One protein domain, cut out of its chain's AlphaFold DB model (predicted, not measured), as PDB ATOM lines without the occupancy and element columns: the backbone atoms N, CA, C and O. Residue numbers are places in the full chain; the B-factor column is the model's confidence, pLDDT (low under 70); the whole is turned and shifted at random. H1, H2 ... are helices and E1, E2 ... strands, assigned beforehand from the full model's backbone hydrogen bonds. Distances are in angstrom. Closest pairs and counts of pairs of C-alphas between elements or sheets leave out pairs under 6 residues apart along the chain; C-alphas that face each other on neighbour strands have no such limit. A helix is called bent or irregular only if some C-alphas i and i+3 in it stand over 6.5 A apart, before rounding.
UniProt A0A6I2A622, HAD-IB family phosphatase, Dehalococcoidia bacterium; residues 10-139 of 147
ATOM      1  N   VAL A  10     131.078 153.855 108.941       98.00
ATOM      2  CA  VAL A  10     131.301 153.252 107.629       98.00
ATOM      3  C   VAL A  10     131.186 154.359 106.589       98.00
ATOM      4  O   VAL A  10     130.121 154.952 106.422       98.00
ATOM      5  N   GLN A  11     132.290 154.645 105.904       98.12
ATOM      6  CA  GLN A  11     132.315 155.536 104.748       98.12
ATOM      7  C   GLN A  11     132.334 154.681 103.485       98.12
ATOM      8  O   GLN A  11     133.170 153.787 103.365       98.12
ATOM      9  N   CYS A  12     131.409 154.940 102.568       98.44
ATOM     10  CA  CYS A  12     131.271 154.173 101.339       98.44
ATOM     11  C   CYS A  12     131.264 155.106 100.128       98.44
ATOM     12  O   CYS A  12     130.594 156.139 100.141       98.44
ATOM     13  N   ASP A  13     131.998 154.737  99.087       98.50
ATOM     14  CA  ASP A  13     131.924 155.406  97.792       98.50
ATOM     15  C   ASP A  13     130.608 155.065  97.064       98.50
ATOM     16  O   ASP A  13     129.896 154.134  97.450       98.50
ATOM     17  N   PHE A  14     130.248 155.831  96.030       98.62
ATOM     18  CA  PHE A  14     129.011 155.634  95.276       98.62
ATOM     19  C   PHE A  14     129.241 155.000  93.902       98.62
ATOM     20  O   PHE A  14     128.801 153.874  93.674       98.62
ATOM     21  N   ASP A  15     129.912 155.703  92.994       98.12
ATOM     22  CA  ASP A  15     130.101 155.272  91.608       98.12
ATOM     23  C   ASP A  15     131.063 154.084  91.531       98.12
ATOM     24  O   ASP A  15     132.061 154.043  92.238       98.12
ATOM     25  N   ASN A  16     130.749 153.070  90.719       97.44
ATOM     26  CA  ASN A  16     131.444 151.768  90.704       97.44
ATOM     27  C   ASN A  16     131.479 151.004  92.055       97.44
ATOM     28  O   ASN A  16     131.986 149.879  92.108       97.44
ATOM     29  N   THR A  17     130.896 151.544  93.130       98.44
ATOM     30  CA  THR A  17     130.856 150.940  94.468       98.44
ATOM     31  C   THR A  17     129.429 150.528  94.842       98.44
ATOM     32  O   THR A  17     129.115 149.335  94.825       98.44
ATOM     33  N   ILE A  18     128.555 151.495  95.148       98.56
ATOM     34  CA  ILE A  18     127.116 151.286  95.384       98.56
ATOM     35  C   ILE A  18     126.387 151.135  94.049       98.56
ATOM     36  O   ILE A  18     125.602 150.202  93.877       98.56
ATOM     37  N   ALA A  19     126.642 152.040  93.106       98.44
ATOM     38  CA  ALA A  19     126.223 151.875  91.725       98.44
ATOM     39  C   ALA A  19     127.167 150.886  91.026       98.44
ATOM     40  O   ALA A  19     128.371 150.864  91.283       98.44
ATOM     41  N   GLU A  20     126.631 150.051  90.136       98.06
ATOM     42  CA  GLU A  20     127.456 149.097  89.380       98.06
ATOM     43  C   GLU A  20     128.372 149.782  88.360       98.06
ATOM     44  O   GLU A  20     129.394 149.213  87.983       98.06
ATOM     45  N   PHE A  21     128.014 150.996  87.941       96.88
ATOM     46  CA  PHE A  21     128.711 151.775  86.924       96.88
ATOM     47  C   PHE A  21     129.019 153.185  87.422       96.88
ATOM     48  O   PHE A  21     128.478 153.641  88.432       96.88
ATOM     49  N   ASP A  22     129.877 153.873  86.675       97.94
ATOM     50  CA  ASP A  22     130.183 155.281  86.877       97.94
ATOM     51  C   ASP A  22     129.069 156.166  86.302       97.94
ATOM     52  O   ASP A  22     128.978 156.371  85.089       97.94
ATOM     53  N   VAL A  23     128.192 156.680  87.169       98.25
ATOM     54  CA  VAL A  23     127.041 157.488  86.750       98.25
ATOM     55  C   VAL A  23     127.493 158.834  86.180       98.25
ATOM     56  O   VAL A  23     126.886 159.340  85.233       98.25
ATOM     57  N   SER A  24     128.593 159.389  86.693       97.44
ATOM     58  CA  SER A  24     129.200 160.608  86.154       97.44
ATOM     59  C   SER A  24     129.632 160.415  84.700       97.44
ATOM     60  O   SER A  24     129.325 161.253  83.851       97.44
ATOM     61  N   PHE A  25     130.269 159.289  84.376       98.06
ATOM     62  CA  PHE A  25     130.676 158.989  83.001       98.06
ATOM     63  C   PHE A  25     129.478 158.724  82.094       98.06
ATOM     64  O   PHE A  25     129.497 159.144  80.942       98.06
ATOM     65  N   MET A  26     128.408 158.108  82.604       97.94
ATOM     66  CA  MET A  26     127.171 157.930  81.836       97.94
ATOM     67  C   MET A  26     126.546 159.264  81.416       97.94
ATOM     68  O   MET A  26     126.016 159.363  80.309       97.94
ATOM     69  N   LEU A  27     126.593 160.277  82.289       98.38
ATOM     70  CA  LEU A  27     126.117 161.625  81.974       98.38
ATOM     71  C   LEU A  27     127.054 162.346  81.004       98.38
ATOM     72  O   LEU A  27     126.581 162.961  80.052       98.38
ATOM     73  N   LEU A  28     128.369 162.242  81.205       98.50
ATOM     74  CA  LEU A  28     129.353 162.826  80.292       98.50
ATOM     75  C   LEU A  28     129.254 162.218  78.887       98.50
ATOM     76  O   LEU A  28     129.263 162.950  77.904       98.50
ATOM     77  N   ASP A  29     129.081 160.902  78.777       98.12
ATOM     78  CA  ASP A  29     128.889 160.219  77.494       98.12
ATOM     79  C   ASP A  29     127.616 160.645  76.763       98.12
ATOM     80  O   ASP A  29     127.588 160.644  75.534       98.12
ATOM     81  N   ALA A  30     126.567 161.000  77.502       97.81
ATOM     82  CA  ALA A  30     125.288 161.383  76.920       97.81
ATOM     83  C   ALA A  30     125.193 162.875  76.578       97.81
ATOM     84  O   ALA A  30     124.514 163.229  75.616       97.81
ATOM     85  N   PHE A  31     125.824 163.746  77.373       98.31
ATOM     86  CA  PHE A  31     125.521 165.179  77.358       98.31
ATOM     87  C   PHE A  31     126.730 166.108  77.236       98.31
ATOM     88  O   PHE A  31     126.521 167.315  77.099       98.31
ATOM     89  N   ALA A  32     127.969 165.614  77.316       98.19
ATOM     90  CA  ALA A  32     129.131 166.485  77.168       98.19
ATOM     91  C   ALA A  32     129.273 166.967  75.715       98.19
ATOM     92  O   ALA A  32     129.335 166.178  74.774       98.19
ATOM     93  N   ASP A  33     129.374 168.283  75.548       96.12
ATOM     94  CA  ASP A  33     129.669 168.950  74.283       96.12
ATOM     95  C   ASP A  33     131.187 168.918  74.013       96.12
ATOM     96  O   ASP A  33     131.925 169.840  74.362       96.12
ATOM     97  N   GLY A  34     131.671 167.793  73.473       94.12
ATOM     98  CA  GLY A  34     133.069 167.576  73.084       94.12
ATOM     99  C   GLY A  34     133.699 166.296  73.649       94.12
ATOM    100  O   GLY A  34     133.040 165.459  74.264       94.12
ATOM    101  N   ASP A  35     135.011 166.142  73.455       95.25
ATOM    102  CA  ASP A  35     135.752 164.940  73.861       95.25
ATOM    103  C   ASP A  35     136.270 165.027  75.306       95.25
ATOM    104  O   ASP A  35     137.437 165.324  75.579       95.25
ATOM    105  N   TRP A  36     135.386 164.734  76.262       97.94
ATOM    106  CA  TRP A  36     135.734 164.724  77.685       97.94
ATOM    107  C   TRP A  36     136.794 163.657  78.041       97.94
ATOM    108  O   TRP A  36     137.449 163.761  79.085       97.94
ATOM    109  N   ARG A  37     137.028 162.652  77.175       98.06
ATOM    110  CA  ARG A  37     138.012 161.582  77.415       98.06
ATOM    111  C   ARG A  37     139.456 162.075  77.319       98.06
ATOM    112  O   ARG A  37     140.317 161.502  77.982       98.06
ATOM    113  N   GLN A  38     139.727 163.158  76.589       97.75
ATOM    114  CA  GLN A  38     141.049 163.802  76.614       97.75
ATOM    115  C   GLN A  38     141.366 164.354  78.007       97.75
ATOM    116  O   GLN A  38     142.450 164.136  78.545       97.75
ATOM    117  N   ILE A  39     140.378 164.981  78.646       97.94
ATOM    118  CA  ILE A  39     140.508 165.506  80.009       97.94
ATOM    119  C   ILE A  39     140.643 164.346  81.012       97.94
ATOM    120  O   ILE A  39     141.421 164.426  81.962       97.94
ATOM    121  N   LEU A  40     139.938 163.228  80.779       97.88
ATOM    122  CA  LEU A  40     140.109 161.999  81.563       97.88
ATOM    123  C   LEU A  40     141.533 161.442  81.457       97.88
ATOM    124  O   LEU A  40     142.076 160.970  82.457       97.88
ATOM    125  N   GLN A  41     142.144 161.484  80.273       98.25
ATOM    126  CA  GLN A  41     143.529 161.058  80.093       98.25
ATOM    127  C   GLN A  41     144.488 161.941  80.900       98.25
ATOM    128  O   GLN A  41     145.316 161.408  81.633       98.25
ATOM    129  N   GLU A  42     144.330 163.269  80.850       98.19
ATOM    130  CA  GLU A  42     145.130 164.186  81.675       98.19
ATOM    131  C   GLU A  42     145.016 163.859  83.175       98.19
ATOM    132  O   GLU A  42     146.018 163.857  83.894       98.19
ATOM    133  N   TYR A  43     143.806 163.547  83.652       97.31
ATOM    134  CA  TYR A  43     143.573 163.142  85.039       97.31
ATOM    135  C   TYR A  43     144.266 161.815  85.386       97.31
ATOM    136  O   TYR A  43     144.947 161.722  86.408       97.31
ATOM    137  N   ARG A  44     144.138 160.798  84.524       96.81
ATOM    138  CA  ARG A  44     144.762 159.475  84.710       96.81
ATOM    139  C   ARG A  44     146.286 159.525  84.683       96.81
ATOM    140  O   ARG A  44     146.929 158.739  85.364       96.81
ATOM    141  N   GLU A  45     146.851 160.458  83.928       98.06
ATOM    142  CA  GLU A  45     148.290 160.731  83.881       98.06
ATOM    143  C   GLU A  45     148.759 161.644  85.029       98.06
ATOM    144  O   GLU A  45     149.903 162.093  85.032       98.06
ATOM    145  N   HIS A  46     147.885 161.937  86.002       96.75
ATOM    146  CA  HIS A  46     148.147 162.801  87.156       96.75
ATOM    147  C   HIS A  46     148.568 164.238  86.796       96.75
ATOM    148  O   HIS A  46     149.166 164.934  87.617       96.75
ATOM    149  N   LYS A  47     148.231 164.714  85.588       98.25
ATOM    150  CA  LYS A  47     148.529 166.083  85.129       98.25
ATOM    151  C   LYS A  47     147.585 167.118  85.733       98.25
ATOM    152  O   LYS A  47     147.971 168.269  85.917       98.25
ATOM    153  N   ILE A  48     146.354 166.712  86.040       97.31
ATOM    154  CA  ILE A  48     145.342 167.557  86.678       97.31
ATOM    155  C   ILE A  48     144.736 166.847  87.895       97.31
ATOM    156  O   ILE A  48     144.579 165.625  87.876       97.31
ATOM    157  N   PRO A  49     144.370 167.578  88.963       94.50
ATOM    158  CA  PRO A  49     143.656 166.997  90.094       94.50
ATOM    159  C   PRO A  49     142.196 166.685  89.732       94.50
ATOM    160  O   PRO A  49     141.633 167.265  88.800       94.50
ATOM    161  N   VAL A  50     141.551 165.830  90.532       92.25
ATOM    162  CA  VAL A  50     140.138 165.447  90.340       92.25
ATOM    163  C   VAL A  50     139.200 166.658  90.302       92.25
ATOM    164  O   VAL A  50     138.279 166.691  89.499       92.25
ATOM    165  N   SER A  51     139.473 167.702  91.091       91.94
ATOM    166  CA  SER A  51     138.672 168.930  91.093       91.94
ATOM    167  C   SER A  51     138.680 169.641  89.739       91.94
ATOM    168  O   SER A  51     137.634 170.094  89.283       91.94
ATOM    169  N   VAL A  52     139.838 169.708  89.078       95.00
ATOM    170  CA  VAL A  52     139.985 170.317  87.747       95.00
ATOM    171  C   VAL A  52     139.362 169.421  86.679       95.00
ATOM    172  O   VAL A  52     138.691 169.931  85.784       95.00
ATOM    173  N   PHE A  53     139.532 168.099  86.792       96.31
ATOM    174  CA  PHE A  53     138.865 167.131  85.920       96.31
ATOM    175  C   PHE A  53     137.341 167.296  85.967       96.31
ATOM    176  O   PHE A  53     136.725 167.526  84.925       96.31
ATOM    177  N   SER A  54     136.740 167.263  87.161       95.25
ATOM    178  CA  SER A  54     135.297 167.433  87.343       95.25
ATOM    179  C   SER A  54     134.823 168.793  86.827       95.25
ATOM    180  O   SER A  54     133.865 168.853  86.067       95.25
ATOM    181  N   GLN A  55     135.506 169.891  87.173       95.44
ATOM    182  CA  GLN A  55     135.112 171.226  86.705       95.44
ATOM    183  C   GLN A  55     135.119 171.337  85.178       95.44
ATOM    184  O   GLN A  55     134.146 171.817  84.603       95.44
ATOM    185  N   ARG A  56     136.187 170.879  84.510       97.12
ATOM    186  CA  ARG A  56     136.301 170.984  83.047       97.12
ATOM    187  C   ARG A  56     135.306 170.085  82.324       97.12
ATOM    188  O   ARG A  56     134.708 170.529  81.354       97.12
ATOM    189  N   THR A  57     135.138 168.843  82.773       97.81
ATOM    190  CA  THR A  57     134.257 167.880  82.094       97.81
ATOM    191  C   THR A  57     132.782 168.219  82.281       97.81
ATOM    192  O   THR A  57     132.039 168.243  81.306       97.81
ATOM    193  N   PHE A  58     132.345 168.571  83.492       97.88
ATOM    194  CA  PHE A  58     130.941 168.917  83.726       97.88
ATOM    195  C   PHE A  58     130.541 170.282  83.155       97.88
ATOM    196  O   PHE A  58     129.378 170.456  82.791       97.88
ATOM    197  N   ALA A  59     131.485 171.211  82.965       97.62
ATOM    198  CA  ALA A  59     131.225 172.450  82.226       97.62
ATOM    199  C   ALA A  59     130.810 172.200  80.761       97.62
ATOM    200  O   ALA A  59     130.218 173.074  80.138       97.62
ATOM    201  N   MET A  60     131.077 171.010  80.214       98.25
ATOM    202  CA  MET A  60     130.661 170.627  78.860       98.25
ATOM    203  C   MET A  60     129.178 170.231  78.786       98.25
ATOM    204  O   MET A  60     128.645 170.098  77.688       98.25
ATOM    205  N   ILE A  61     128.502 170.017  79.919       98.38
ATOM    206  CA  ILE A  61     127.094 169.608  79.963       98.38
ATOM    207  C   ILE A  61     126.199 170.840  80.110       98.38
ATOM    208  O   ILE A  61     126.255 171.530  81.124       98.38
ATOM    209  N   LYS A  62     125.315 171.071  79.132       98.12
ATOM    210  CA  LYS A  62     124.312 172.160  79.148       98.12
ATOM    211  C   LYS A  62     122.887 171.680  79.468       98.12
ATOM    212  O   LYS A  62     121.961 172.484  79.512       98.12
ATOM    213  N   ALA A  63     122.697 170.372  79.651       98.06
ATOM    214  CA  ALA A  63     121.398 169.781  79.968       98.06
ATOM    215  C   ALA A  63     120.934 170.154  81.388       98.06
ATOM    216  O   ALA A  63     121.742 170.242  82.315       98.06
ATOM    217  N   ASP A  64     119.622 170.337  81.563       97.69
ATOM    218  CA  ASP A  64     119.023 170.573  82.878       97.69
ATOM    219  C   ASP A  64     118.937 169.294  83.737       97.69
ATOM    220  O   ASP A  64     119.122 168.167  83.264       97.69
ATOM    221  N   GLU A  65     118.648 169.479  85.029       98.00
ATOM    222  CA  GLU A  65     118.546 168.393  86.010       98.00
ATOM    223  C   GLU A  65     117.527 167.334  85.595       98.00
ATOM    224  O   GLU A  65     117.819 166.137  85.636       98.00
ATOM    225  N   LYS A  66     116.340 167.767  85.160       97.81
ATOM    226  CA  LYS A  66     115.246 166.865  84.807       97.81
ATOM    227  C   LYS A  66     115.646 165.967  83.639       97.81
ATOM    228  O   LYS A  66     115.452 164.761  83.712       97.81
ATOM    229  N   THR A  67     116.234 166.541  82.598       98.25
ATOM    230  CA  THR A  67     116.679 165.829  81.396       98.25
ATOM    231  C   THR A  67     117.723 164.768  81.735       98.25
ATOM    232  O   THR A  67     117.637 163.633  81.260       98.25
ATOM    233  N   MET A  68     118.686 165.102  82.598       98.31
ATOM    234  CA  MET A  68     119.700 164.145  83.036       98.31
ATOM    235  C   MET A  68     119.117 163.031  83.906       98.31
ATOM    236  O   MET A  68     119.436 161.862  83.690       98.31
ATOM    237  N   LEU A  69     118.240 163.352  84.860       98.19
ATOM    238  CA  LEU A  69     117.585 162.341  85.693       98.19
ATOM    239  C   LEU A  69     116.666 161.426  84.871       98.19
ATOM    240  O   LEU A  69     116.700 160.208  85.051       98.19
ATOM    241  N   ASP A  70     115.907 161.985  83.926       98.00
ATOM    242  CA  ASP A  70     115.073 161.214  83.001       98.00
ATOM    243  C   ASP A  70     115.932 160.240  82.187       98.00
ATOM    244  O   ASP A  70     115.578 159.065  82.057       98.00
ATOM    245  N   TYR A  71     117.095 160.681  81.693       98.06
ATOM    246  CA  TYR A  71     118.047 159.798  81.020       98.06
ATOM    247  C   TYR A  71     118.508 158.654  81.927       98.06
ATOM    248  O   TYR A  71     118.451 157.501  81.502       98.06
ATOM    249  N   LEU A  72     118.906 158.937  83.172       97.38
ATOM    250  CA  LEU A  72     119.397 157.926  84.119       97.38
ATOM    251  C   LEU A  72     118.337 156.878  84.491       97.38
ATOM    252  O   LEU A  72     118.661 155.695  84.625       97.38
ATOM    253  N   PHE A  73     117.080 157.292  84.656       96.12
ATOM    254  CA  PHE A  73     115.999 156.395  85.079       96.12
ATOM    255  C   PHE A  73     115.308 155.679  83.916       96.12
ATOM    256  O   PHE A  73     114.731 154.604  84.102       96.12
ATOM    257  N   THR A  74     115.399 156.213  82.697       94.56
ATOM    258  CA  THR A  74     114.830 155.564  81.514       94.56
ATOM    259  C   THR A  74     115.561 154.261  81.212       94.56
ATOM    260  O   THR A  74     116.769 154.246  80.987       94.56
ATOM    261  N   GLY A  75     114.817 153.155  81.143       89.38
ATOM    262  CA  GLY A  75     115.363 151.855  80.747       89.38
ATOM    263  C   GLY A  75     116.261 151.194  81.796       89.38
ATOM    264  O   GLY A  75     117.051 150.328  81.436       89.38
ATOM    265  N   ASN A  76     116.146 151.581  83.075       85.94
ATOM    266  CA  ASN A  76     116.903 150.984  84.183       85.94
ATOM    267  C   ASN A  76     118.431 151.019  83.959       85.94
ATOM    268  O   ASN A  76     119.137 150.038  84.203       85.94
ATOM    269  N   ARG A  77     118.937 152.144  83.431       92.94
ATOM    270  CA  ARG A  77     120.363 152.327  83.120       92.94
ATOM    271  C   ARG A  77     121.232 152.295  84.372       92.94
ATOM    272  O   ARG A  77     122.319 151.724  84.341       92.94
ATOM    273  N   VAL A  78     120.756 152.890  85.463       95.69
ATOM    274  CA  VAL A  78     121.448 152.856  86.753       95.69
ATOM    275  C   VAL A  78     121.043 151.604  87.519       95.69
ATOM    276  O   VAL A  78     119.886 151.444  87.901       95.69
ATOM    277  N   LYS A  79     122.021 150.741  87.793       96.81
ATOM    278  CA  LYS A  79     121.854 149.555  88.636       96.81
ATOM    279  C   LYS A  79     122.583 149.735  89.956       96.81
ATOM    280  O   LYS A  79     123.718 150.210  89.989       96.81
ATOM    281  N   ILE A  80     121.924 149.326  91.035       98.00
ATOM    282  CA  ILE A  80     122.508 149.287  92.374       98.00
ATOM    283  C   ILE A  80     123.041 147.891  92.637       98.00
ATOM    284  O   ILE A  80     122.351 146.903  92.382       98.00
ATOM    285  N   ARG A  81     124.257 147.828  93.177       98.25
ATOM    286  CA  ARG A  81     124.923 146.579  93.511       98.25
ATOM    287  C   ARG A  81     124.070 145.777  94.509       98.25
ATOM    288  O   ARG A  81     123.668 146.326  95.544       98.25
ATOM    289  N   PRO A  82     123.808 144.484  94.244       98.12
ATOM    290  CA  PRO A  82     123.128 143.611  95.196       98.12
ATOM    291  C   PRO A  82     123.832 143.608  96.559       98.12
ATOM    292  O   PRO A  82     125.061 143.639  96.621       98.12
ATOM    293  N   GLY A  83     123.068 143.571  97.653       98.12
ATOM    294  CA  GLY A  83     123.620 143.626  99.009       98.12
ATOM    295  C   GLY A  83     123.695 145.031  99.616       98.12
ATOM    296  O   GLY A  83     123.973 145.156 100.808       98.12
ATOM    297  N   PHE A  84     123.460 146.103  98.842       98.44
ATOM    298  CA  PHE A  84     123.556 147.467  99.374       98.44
ATOM    299  C   PHE A  84     122.555 147.726 100.509       98.44
ATOM    300  O   PHE A  84     122.934 148.252 101.554       98.44
ATOM    301  N   LYS A  85     121.288 147.327 100.349       97.94
ATOM    302  CA  LYS A  85     120.268 147.530 101.393       97.94
ATOM    303  C   LYS A  85     120.546 146.662 102.620       97.94
ATOM    304  O   LYS A  85     120.416 147.123 103.748       97.94
ATOM    305  N   GLU A  86     121.028 145.447 102.405       98.44
ATOM    306  CA  GLU A  86     121.429 144.510 103.446       98.44
ATOM    307  C   GLU A  86     122.609 145.050 104.269       98.44
ATOM    308  O   GLU A  86     122.641 144.881 105.491       98.44
ATOM    309  N   LEU A  87     123.552 145.743 103.619       98.25
ATOM    310  CA  LEU A  87     124.647 146.454 104.278       98.25
ATOM    311  C   LEU A  87     124.128 147.607 105.148       98.25
ATOM    312  O   LEU A  87     124.578 147.750 106.287       98.25
ATOM    313  N   LEU A  88     123.174 148.400 104.650       98.00
ATOM    314  CA  LEU A  88     122.544 149.469 105.435       98.00
ATOM    315  C   LEU A  88     121.828 148.908 106.667       98.00
ATOM    316  O   LEU A  88     122.053 149.382 107.783       98.00
ATOM    317  N   ASP A  89     121.036 147.851 106.488       97.69
ATOM    318  CA  ASP A  89     120.338 147.177 107.580       97.69
ATOM    319  C   ASP A  89     121.318 146.605 108.609       97.69
ATOM    320  O   ASP A  89     121.094 146.685 109.819       97.69
ATOM    321  N   TYR A  90     122.430 146.031 108.145       97.69
ATOM    322  CA  TYR A  90     123.489 145.544 109.019       97.69
ATOM    323  C   TYR A  90     124.107 146.673 109.848       97.69
ATOM    324  O   TYR A  90     124.247 146.523 111.064       97.69
ATOM    325  N   CYS A  91     124.434 147.805 109.219       97.06
ATOM    326  CA  CYS A  91     124.982 148.972 109.909       97.06
ATOM    327  C   CYS A  91     123.998 149.501 110.957       97.06
ATOM    328  O   CYS A  91     124.376 149.676 112.116       97.06
ATOM    329  N   SER A  92     122.723 149.642 110.586       94.88
ATOM    330  CA  SER A  92     121.646 150.070 111.483       94.88
ATOM    331  C   SER A  92     121.522 149.164 112.714       94.88
ATOM    332  O   SER A  92     121.610 149.638 113.848       94.88
ATOM    333  N   ARG A  93     121.443 147.836 112.522       96.88
ATOM    334  CA  ARG A  93     121.357 146.857 113.626       96.88
ATOM    335  C   ARG A  93     122.566 146.883 114.563       96.88
ATOM    336  O   ARG A  93     122.441 146.531 115.732       96.88
ATOM    337  N   ARG A  94     123.743 147.251 114.053       95.69
ATOM    338  CA  ARG A  94     124.987 147.347 114.832       95.69
ATOM    339  C   ARG A  94     125.205 148.725 115.461       95.69
ATOM    340  O   ARG A  94     126.171 148.890 116.203       95.69
ATOM    341  N   GLY A  95     124.338 149.701 115.179       94.50
ATOM    342  CA  GLY A  95     124.527 151.089 115.597       94.50
ATOM    343  C   GLY A  95     125.719 151.766 114.912       94.50
ATOM    344  O   GLY A  95     126.332 152.660 115.495       94.50
ATOM    345  N   PHE A  96     126.091 151.314 113.712       96.25
ATOM    346  CA  PHE A  96     127.137 151.940 112.906       96.25
ATOM    347  C   PHE A  96     126.548 153.119 112.137       96.25
ATOM    348  O   PHE A  96     125.488 153.000 111.521       96.25
ATOM    349  N   GLU A  97     127.248 154.250 112.141       96.62
ATOM    350  CA  GLU A  97     126.909 155.352 111.248       96.62
ATOM    351  C   GLU A  97     127.359 154.986 109.832       96.62
ATOM    352  O   GLU A  97     128.487 154.534 109.645       96.62
ATOM    353  N   PHE A  98     126.490 155.166 108.839       98.12
ATOM    354  CA  PHE A  98     126.816 154.954 107.432       98.12
ATOM    355  C   PHE A  98     126.722 156.281 106.687       98.12
ATOM    356  O   PHE A  98     125.699 156.967 106.757       98.12
ATOM    357  N   VAL A  99     127.780 156.637 105.965       98.38
ATOM    358  CA  VAL A  99     127.829 157.846 105.140       98.38
ATOM    359  C   VAL A  99     128.366 157.515 103.758       98.38
ATOM    360  O   VAL A  99     129.214 156.635 103.597       98.38
ATOM    361  N   ILE A 100     127.876 158.245 102.762       98.69
ATOM    362  CA  ILE A 100     128.374 158.164 101.393       98.69
ATOM    363  C   ILE A 100     129.360 159.308 101.174       98.69
ATOM    364  O   ILE A 100     129.021 160.460 101.443       98.69
ATOM    365  N   THR A 101     130.548 158.997 100.662       98.00
ATOM    366  CA  THR A 101     131.570 159.976 100.269       98.00
ATOM    367  C   THR A 101     131.955 159.700  98.824       98.00
ATOM    368  O   THR A 101     132.532 158.655  98.554       98.00
ATOM    369  N   SER A 102     131.636 160.606  97.901       97.38
ATOM    370  CA  SER A 102     131.793 160.373  96.461       97.38
ATOM    371  C   SER A 102     132.371 161.595  95.741       97.38
ATOM    372  O   SER A 102     132.059 162.737  96.083       97.38
ATOM    373  N   ASN A 103     133.187 161.347  94.710       95.25
ATOM    374  CA  ASN A 103     133.618 162.368  93.741       95.25
ATOM    375  C   ASN A 103     132.542 162.684  92.686       95.25
ATOM    376  O   ASN A 103     132.728 163.578  91.860       95.25
ATOM    377  N   GLY A 104     131.438 161.944  92.716       96.56
ATOM    378  CA  GLY A 104     130.255 162.171  91.916       96.56
ATOM    379  C   GLY A 104     129.486 163.439  92.283       96.56
ATOM    380  O   GLY A 104     129.894 164.243  93.130       96.56
ATOM    381  N   LEU A 105     128.329 163.608  91.646       97.44
ATOM    382  CA  LEU A 105     127.474 164.777  91.830       97.44
ATOM    383  C   LEU A 105     126.290 164.465  92.740       97.44
ATOM    384  O   LEU A 105     125.546 163.505  92.541       97.44
ATOM    385  N   LYS A 106     126.085 165.327  93.736       97.19
ATOM    386  CA  LYS A 106     125.104 165.105  94.798       97.19
ATOM    387  C   LYS A 106     123.677 164.941  94.266       97.19
ATOM    388  O   LYS A 106     122.946 164.103  94.785       97.19
ATOM    389  N   PHE A 107     123.294 165.693  93.228       97.81
ATOM    390  CA  PHE A 107     121.922 165.682  92.707       97.81
ATOM    391  C   PHE A 107     121.495 164.285  92.223       97.81
ATOM    392  O   PHE A 107     120.419 163.816  92.594       97.81
ATOM    393  N   TYR A 108     122.343 163.577  91.462       98.25
ATOM    394  CA  TYR A 108     121.982 162.244  90.976       98.25
ATOM    395  C   TYR A 108     122.078 161.203  92.085       98.25
ATOM    396  O   TYR A 108     121.253 160.295  92.121       98.25
ATOM    397  N   ILE A 109     123.038 161.332  93.007       98.56
ATOM    398  CA  ILE A 109     123.172 160.404  94.137       98.56
ATOM    399  C   ILE A 109     121.898 160.459  94.981       98.56
ATOM    400  O   ILE A 109     121.279 159.428  95.238       98.56
ATOM    401  N   ASP A 110     121.460 161.664  95.350       98.12
ATOM    402  CA  ASP A 110     120.233 161.870  96.119       98.12
ATOM    403  C   ASP A 110     119.003 161.334  95.366       98.12
ATOM    404  O   ASP A 110     118.165 160.641  95.953       98.12
ATOM    405  N   ALA A 111     118.899 161.614  94.062       97.94
ATOM    406  CA  ALA A 111     117.784 161.155  93.239       97.94
ATOM    407  C   ALA A 111     117.734 159.623  93.126       97.94
ATOM    408  O   ALA A 111     116.658 159.036  93.255       97.94
ATOM    409  N   ILE A 112     118.880 158.964  92.934       98.31
ATOM    410  CA  ILE A 112     118.974 157.503  92.843       98.31
ATOM    411  C   ILE A 112     118.631 156.858  94.187       98.31
ATOM    412  O   ILE A 112     117.834 155.921  94.215       98.31
ATOM    413  N   LEU A 113     119.168 157.368  95.304       98.38
ATOM    414  CA  LEU A 113     118.833 156.873  96.645       98.38
ATOM    415  C   LEU A 113     117.326 156.981  96.907       98.38
ATOM    416  O   LEU A 113     116.698 156.006  97.325       98.38
ATOM    417  N   LYS A 114     116.721 158.126  96.569       97.44
ATOM    418  CA  LYS A 114     115.270 158.318  96.660       97.44
ATOM    419  C   LYS A 114     114.508 157.327  95.778       97.44
ATOM    420  O   LYS A 114     113.536 156.739  96.246       97.44
ATOM    421  N   HIS A 115     114.950 157.115  94.537       95.81
ATOM    422  CA  HIS A 115     114.315 156.197  93.588       95.81
ATOM    423  C   HIS A 115     114.275 154.751  94.108       95.81
ATOM    424  O   HIS A 115     113.276 154.058  93.936       95.81
ATOM    425  N   ILE A 116     115.321 154.308  94.810       95.94
ATOM    426  CA  ILE A 116     115.379 152.962  95.404       95.94
ATOM    427  C   ILE A 116     114.772 152.878  96.816       95.94
ATOM    428  O   ILE A 116     114.854 151.820  97.447       95.94
ATOM    429  N   GLY A 117     114.173 153.962  97.320       97.06
ATOM    430  CA  GLY A 117     113.534 154.019  98.639       97.06
ATOM    431  C   GLY A 117     114.509 154.116  99.817       97.06
ATOM    432  O   GLY A 117     114.166 153.707 100.922       97.06
ATOM    433  N   VAL A 118     115.725 154.619  99.596       97.31
ATOM    434  CA  VAL A 118     116.730 154.848 100.640       97.31
ATOM    435  C   VAL A 118     116.733 156.325 101.031       97.31
ATOM    436  O   VAL A 118     116.914 157.210 100.197       97.31
ATOM    437  N   THR A 119     116.550 156.600 102.320       93.31
ATOM    438  CA  THR A 119     116.481 157.960 102.878       93.31
ATOM    439  C   THR A 119     117.311 158.072 104.154       93.31
ATOM    440  O   THR A 119     117.551 157.073 104.823       93.31
ATOM    441  N   GLY A 120     117.704 159.291 104.536       90.94
ATOM    442  CA  GLY A 120     118.362 159.548 105.825       90.94
ATOM    443  C   GLY A 120     119.860 159.228 105.873       90.94
ATOM    444  O   GLY A 120     120.461 159.312 106.942       90.94
ATOM    445  N   ILE A 121     120.479 158.900 104.736       95.56
ATOM    446  CA  ILE A 121     121.933 158.733 104.623       95.56
ATOM    447  C   ILE A 121     122.579 160.092 104.352       95.56
ATOM    448  O   ILE A 121     122.134 160.834 103.475       95.56
ATOM    449  N   LYS A 122     123.652 160.416 105.081       97.19
ATOM    450  CA  LYS A 122     124.464 161.605 104.789       97.19
ATOM    451  C   LYS A 122     125.304 161.352 103.539       97.19
ATOM    452  O   LYS A 122     126.007 160.347 103.464       97.19
ATOM    453  N   VAL A 123     125.247 162.288 102.595       97.69
ATOM    454  CA  VAL A 123     125.995 162.244 101.335       97.69
ATOM    455  C   VAL A 123     126.951 163.429 101.280       97.69
ATOM    456  O   VAL A 123     126.514 164.582 101.289       97.69
ATOM    457  N   PHE A 124     128.242 163.130 101.196       96.94
ATOM    458  CA  PHE A 124     129.319 164.073 100.923       96.94
ATOM    459  C   PHE A 124     129.737 163.905  99.462       96.94
ATOM    460  O   PHE A 124     130.446 162.966  99.110       96.94
ATOM    461  N   ALA A 125     129.245 164.796  98.608       96.44
ATOM    462  CA  ALA A 125     129.514 164.818  97.176       96.44
ATOM    463  C   ALA A 125     129.450 166.263  96.674       96.44
ATOM    464  O   ALA A 125     128.988 167.154  97.395       96.44
ATOM    465  N   ALA A 126     129.910 166.509  95.450       95.44
ATOM    466  CA  ALA A 126     129.941 167.862  94.917       95.44
ATOM    467  C   ALA A 126     128.528 168.378  94.600       95.44
ATOM    468  O   ALA A 126     127.689 167.649  94.066       95.44
ATOM    469  N   HIS A 127     128.266 169.644  94.919       95.62
ATOM    470  CA  HIS A 127     127.040 170.326  94.527       95.62
ATOM    471  C   HIS A 127     127.116 170.759  93.065       95.62
ATOM    472  O   HIS A 127     128.190 171.084  92.551       95.62
ATOM    473  N   THR A 128     125.959 170.769  92.410       96.19
ATOM    474  CA  THR A 128     125.816 171.111  90.997       96.19
ATOM    475  C   THR A 128     124.912 172.322  90.868       96.19
ATOM    476  O   THR A 128     123.769 172.297  91.316       96.19
ATOM    477  N   GLU A 129     125.424 173.371  90.238       97.06
ATOM    478  CA  GLU A 129     124.630 174.496  89.758       97.06
ATOM    479  C   GLU A 129     124.419 174.336  88.253       97.06
ATOM    480  O   GLU A 129     125.374 174.183  87.484       97.06
ATOM    481  N   PHE A 130     123.159 174.380  87.835       96.75
ATOM    482  CA  PHE A 130     122.753 174.227  86.445       96.75
ATOM    483  C   PHE A 130     122.715 175.598  85.777       96.75
ATOM    484  O   PHE A 130     121.944 176.460  86.194       96.75
ATOM    485  N   ASN A 131     123.535 175.801  84.743       93.38
ATOM    486  CA  ASN A 131     123.555 177.040  83.965       93.38
ATOM    487  C   ASN A 131     123.454 176.736  82.461       93.38
ATOM    488  O   ASN A 131     123.923 175.680  82.033       93.38
ATOM    489  N   PRO A 132     122.928 177.672  81.645       91.06
ATOM    490  CA  PRO A 132     122.849 177.503  80.190       91.06
ATOM    491  C   PRO A 132     124.206 177.266  79.506       91.06
ATOM    492  O   PRO A 132     124.272 176.598  78.478       91.06
ATOM    493  N   ASP A 133     125.286 177.796  80.089       93.50
ATOM    494  CA  ASP A 133     126.642 177.702  79.535       93.50
ATOM    495  C   ASP A 133     127.409 176.449  79.988       93.50
ATOM    496  O   ASP A 133     128.506 176.201  79.492       93.50
ATOM    497  N   GLY A 134     126.863 175.677  80.932       96.38
ATOM    498  CA  GLY A 134     127.533 174.513  81.512       96.38
ATOM    499  C   GLY A 134     127.235 174.312  82.999       96.38
ATOM    500  O   GLY A 134     126.908 175.258  83.724       96.38
ATOM    501  N   LEU A 135     127.396 173.085  83.500       97.50
ATOM    502  CA  LEU A 135     127.297 172.823  84.938       97.50
ATOM    503  C   LEU A 135     128.477 173.447  85.691       97.50
ATOM    504  O   LEU A 135     129.630 173.362  85.261       97.50
ATOM    505  N   ARG A 136     128.209 174.016  86.870       96.19
ATOM    506  CA  ARG A 136     129.253 174.436  87.816       96.19
ATOM    507  C   ARG A 136     129.255 173.519  89.024       96.19
ATOM    508  O   ARG A 136     128.214 173.271  89.627       96.19
ATOM    509  N   ILE A 137     130.439 173.019  89.365       93.88
ATOM    510  CA  ILE A 137     130.620 172.025  90.421       93.88
ATOM    511  C   ILE A 137     131.339 172.655  91.612       93.88
ATOM    512  O   ILE A 137     132.449 173.174  91.468       93.88
ATOM    513  N   THR A 138     130.733 172.574  92.794       90.12
ATOM    514  CA  THR A 138     131.298 173.101  94.043       90.12
ATOM    515  C   THR A 138     131.447 171.987  95.080       90.12
ATOM    516  O   THR A 138     130.503 171.293  95.444       90.12
ATOM    517  N   THR A 139     132.671 171.785  95.569       72.44
ATOM    518  CA  THR A 139     133.006 170.738  96.556       72.44
ATOM    519  C   THR A 139     132.978 171.241  98.001       72.44
ATOM    520  O   THR A 139     133.270 170.489  98.928       72.44
TER     521      THR A 139
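AT A GLANCE: This is residues 10 to 139 of the 147 residues of the protein "HAD-IB family phosphatase" of Dehalococcoidia bacterium (UniProt A0A6I2A622). A narrow, curled sheet of four strands runs along the long axis, with the helical hairpin H2 and H3 by one end and H5 by the other. H3 packs on the E3 and E4 part of the sheet, and H6 stands up from E3 near the middle. The printed part has 130 residues, with six named helices and four named strands in the order E1 H1 H2 H3 H4 H5 E2 H6 E3 E4; the sheet runs E1 E2 E3 E4 and is mixed, and the class is mixed, helices and strands. The whole is compact, with a radius of gyration of the C-alphas of 15.2 A and spans of 46 by 33 by 22 A.

HOW THE PARTS SIT: Begin at E1, residues 10 to 12, an edge strand parallel to E2, residues 97 to 105; N 10 and O 97 are within hydrogen-bond range at 2.8 A. E2 is parallel to E3, residues 122 to 129, with N 102 and O 124 within range at 2.9 A. E3 and E4, residues 136 to 138, form an antiparallel hairpin, with N 127 and O 138 within range at 2.8 A. E2 bends by 66 degrees at residue 102 and E3 by 65 degrees at residue 125. H1, residues 23 to 31, only grazes the sheet, with its residues 23 to 25. H2, residues 36 to 44, and H3, residues 50 to 58, touch as a helical hairpin, opposite ways at a shallow tilt of 4 degrees; their closest C-alphas are those of Trp 36 and Thr 57, 5.6 A apart. H3 is on the sheet at a height of 8.3 A, and its closest C-alphas to E4 are those of Gln 55 and Ile 137, 5.9 A. H4, residues 65 to 76, only just touches H6, residues 106 to 115, with its residues 65 to 69 alone and 3 pairs of C-alphas within 8 A, Leu 69 and Tyr 108 closest at 6.9 A. H5, residues 84 to 94, only grazes the sheet, with its residues 87 to 92. H6 lies over E3 at a height of 9.2 A and stands up from the sheet. Two strand-helix-strand units, parallel neighbour strands with helices between, are E1, H1 to H5, E2 and E2, H6, E3, the latter with a right-handed crossover. Every O i to N i+4 pair is within hydrogen-bond range in H1, H2, H3, H5 and H6; in H4 it is 6 of 8.

IN THESE COORDINATES: Find C-alpha 10 at (131.301, 153.252, 107.629), where E1 begins. H4 spans 17.6 A and is irregular, C-alphas 72 and 75 being 8.0 A apart. H5 spans 15.5 A, E2 21.6 A and E3 19.8 A. E4 ends at C-alpha 138, (131.298, 173.101, 94.043).

THE WHOLE: The C-alphas of Gly 34 and Arg 94 are the two farthest apart, 47.1 A. The printed part has no cut, no link is long, and no printed residue is under 70 in pLDDT.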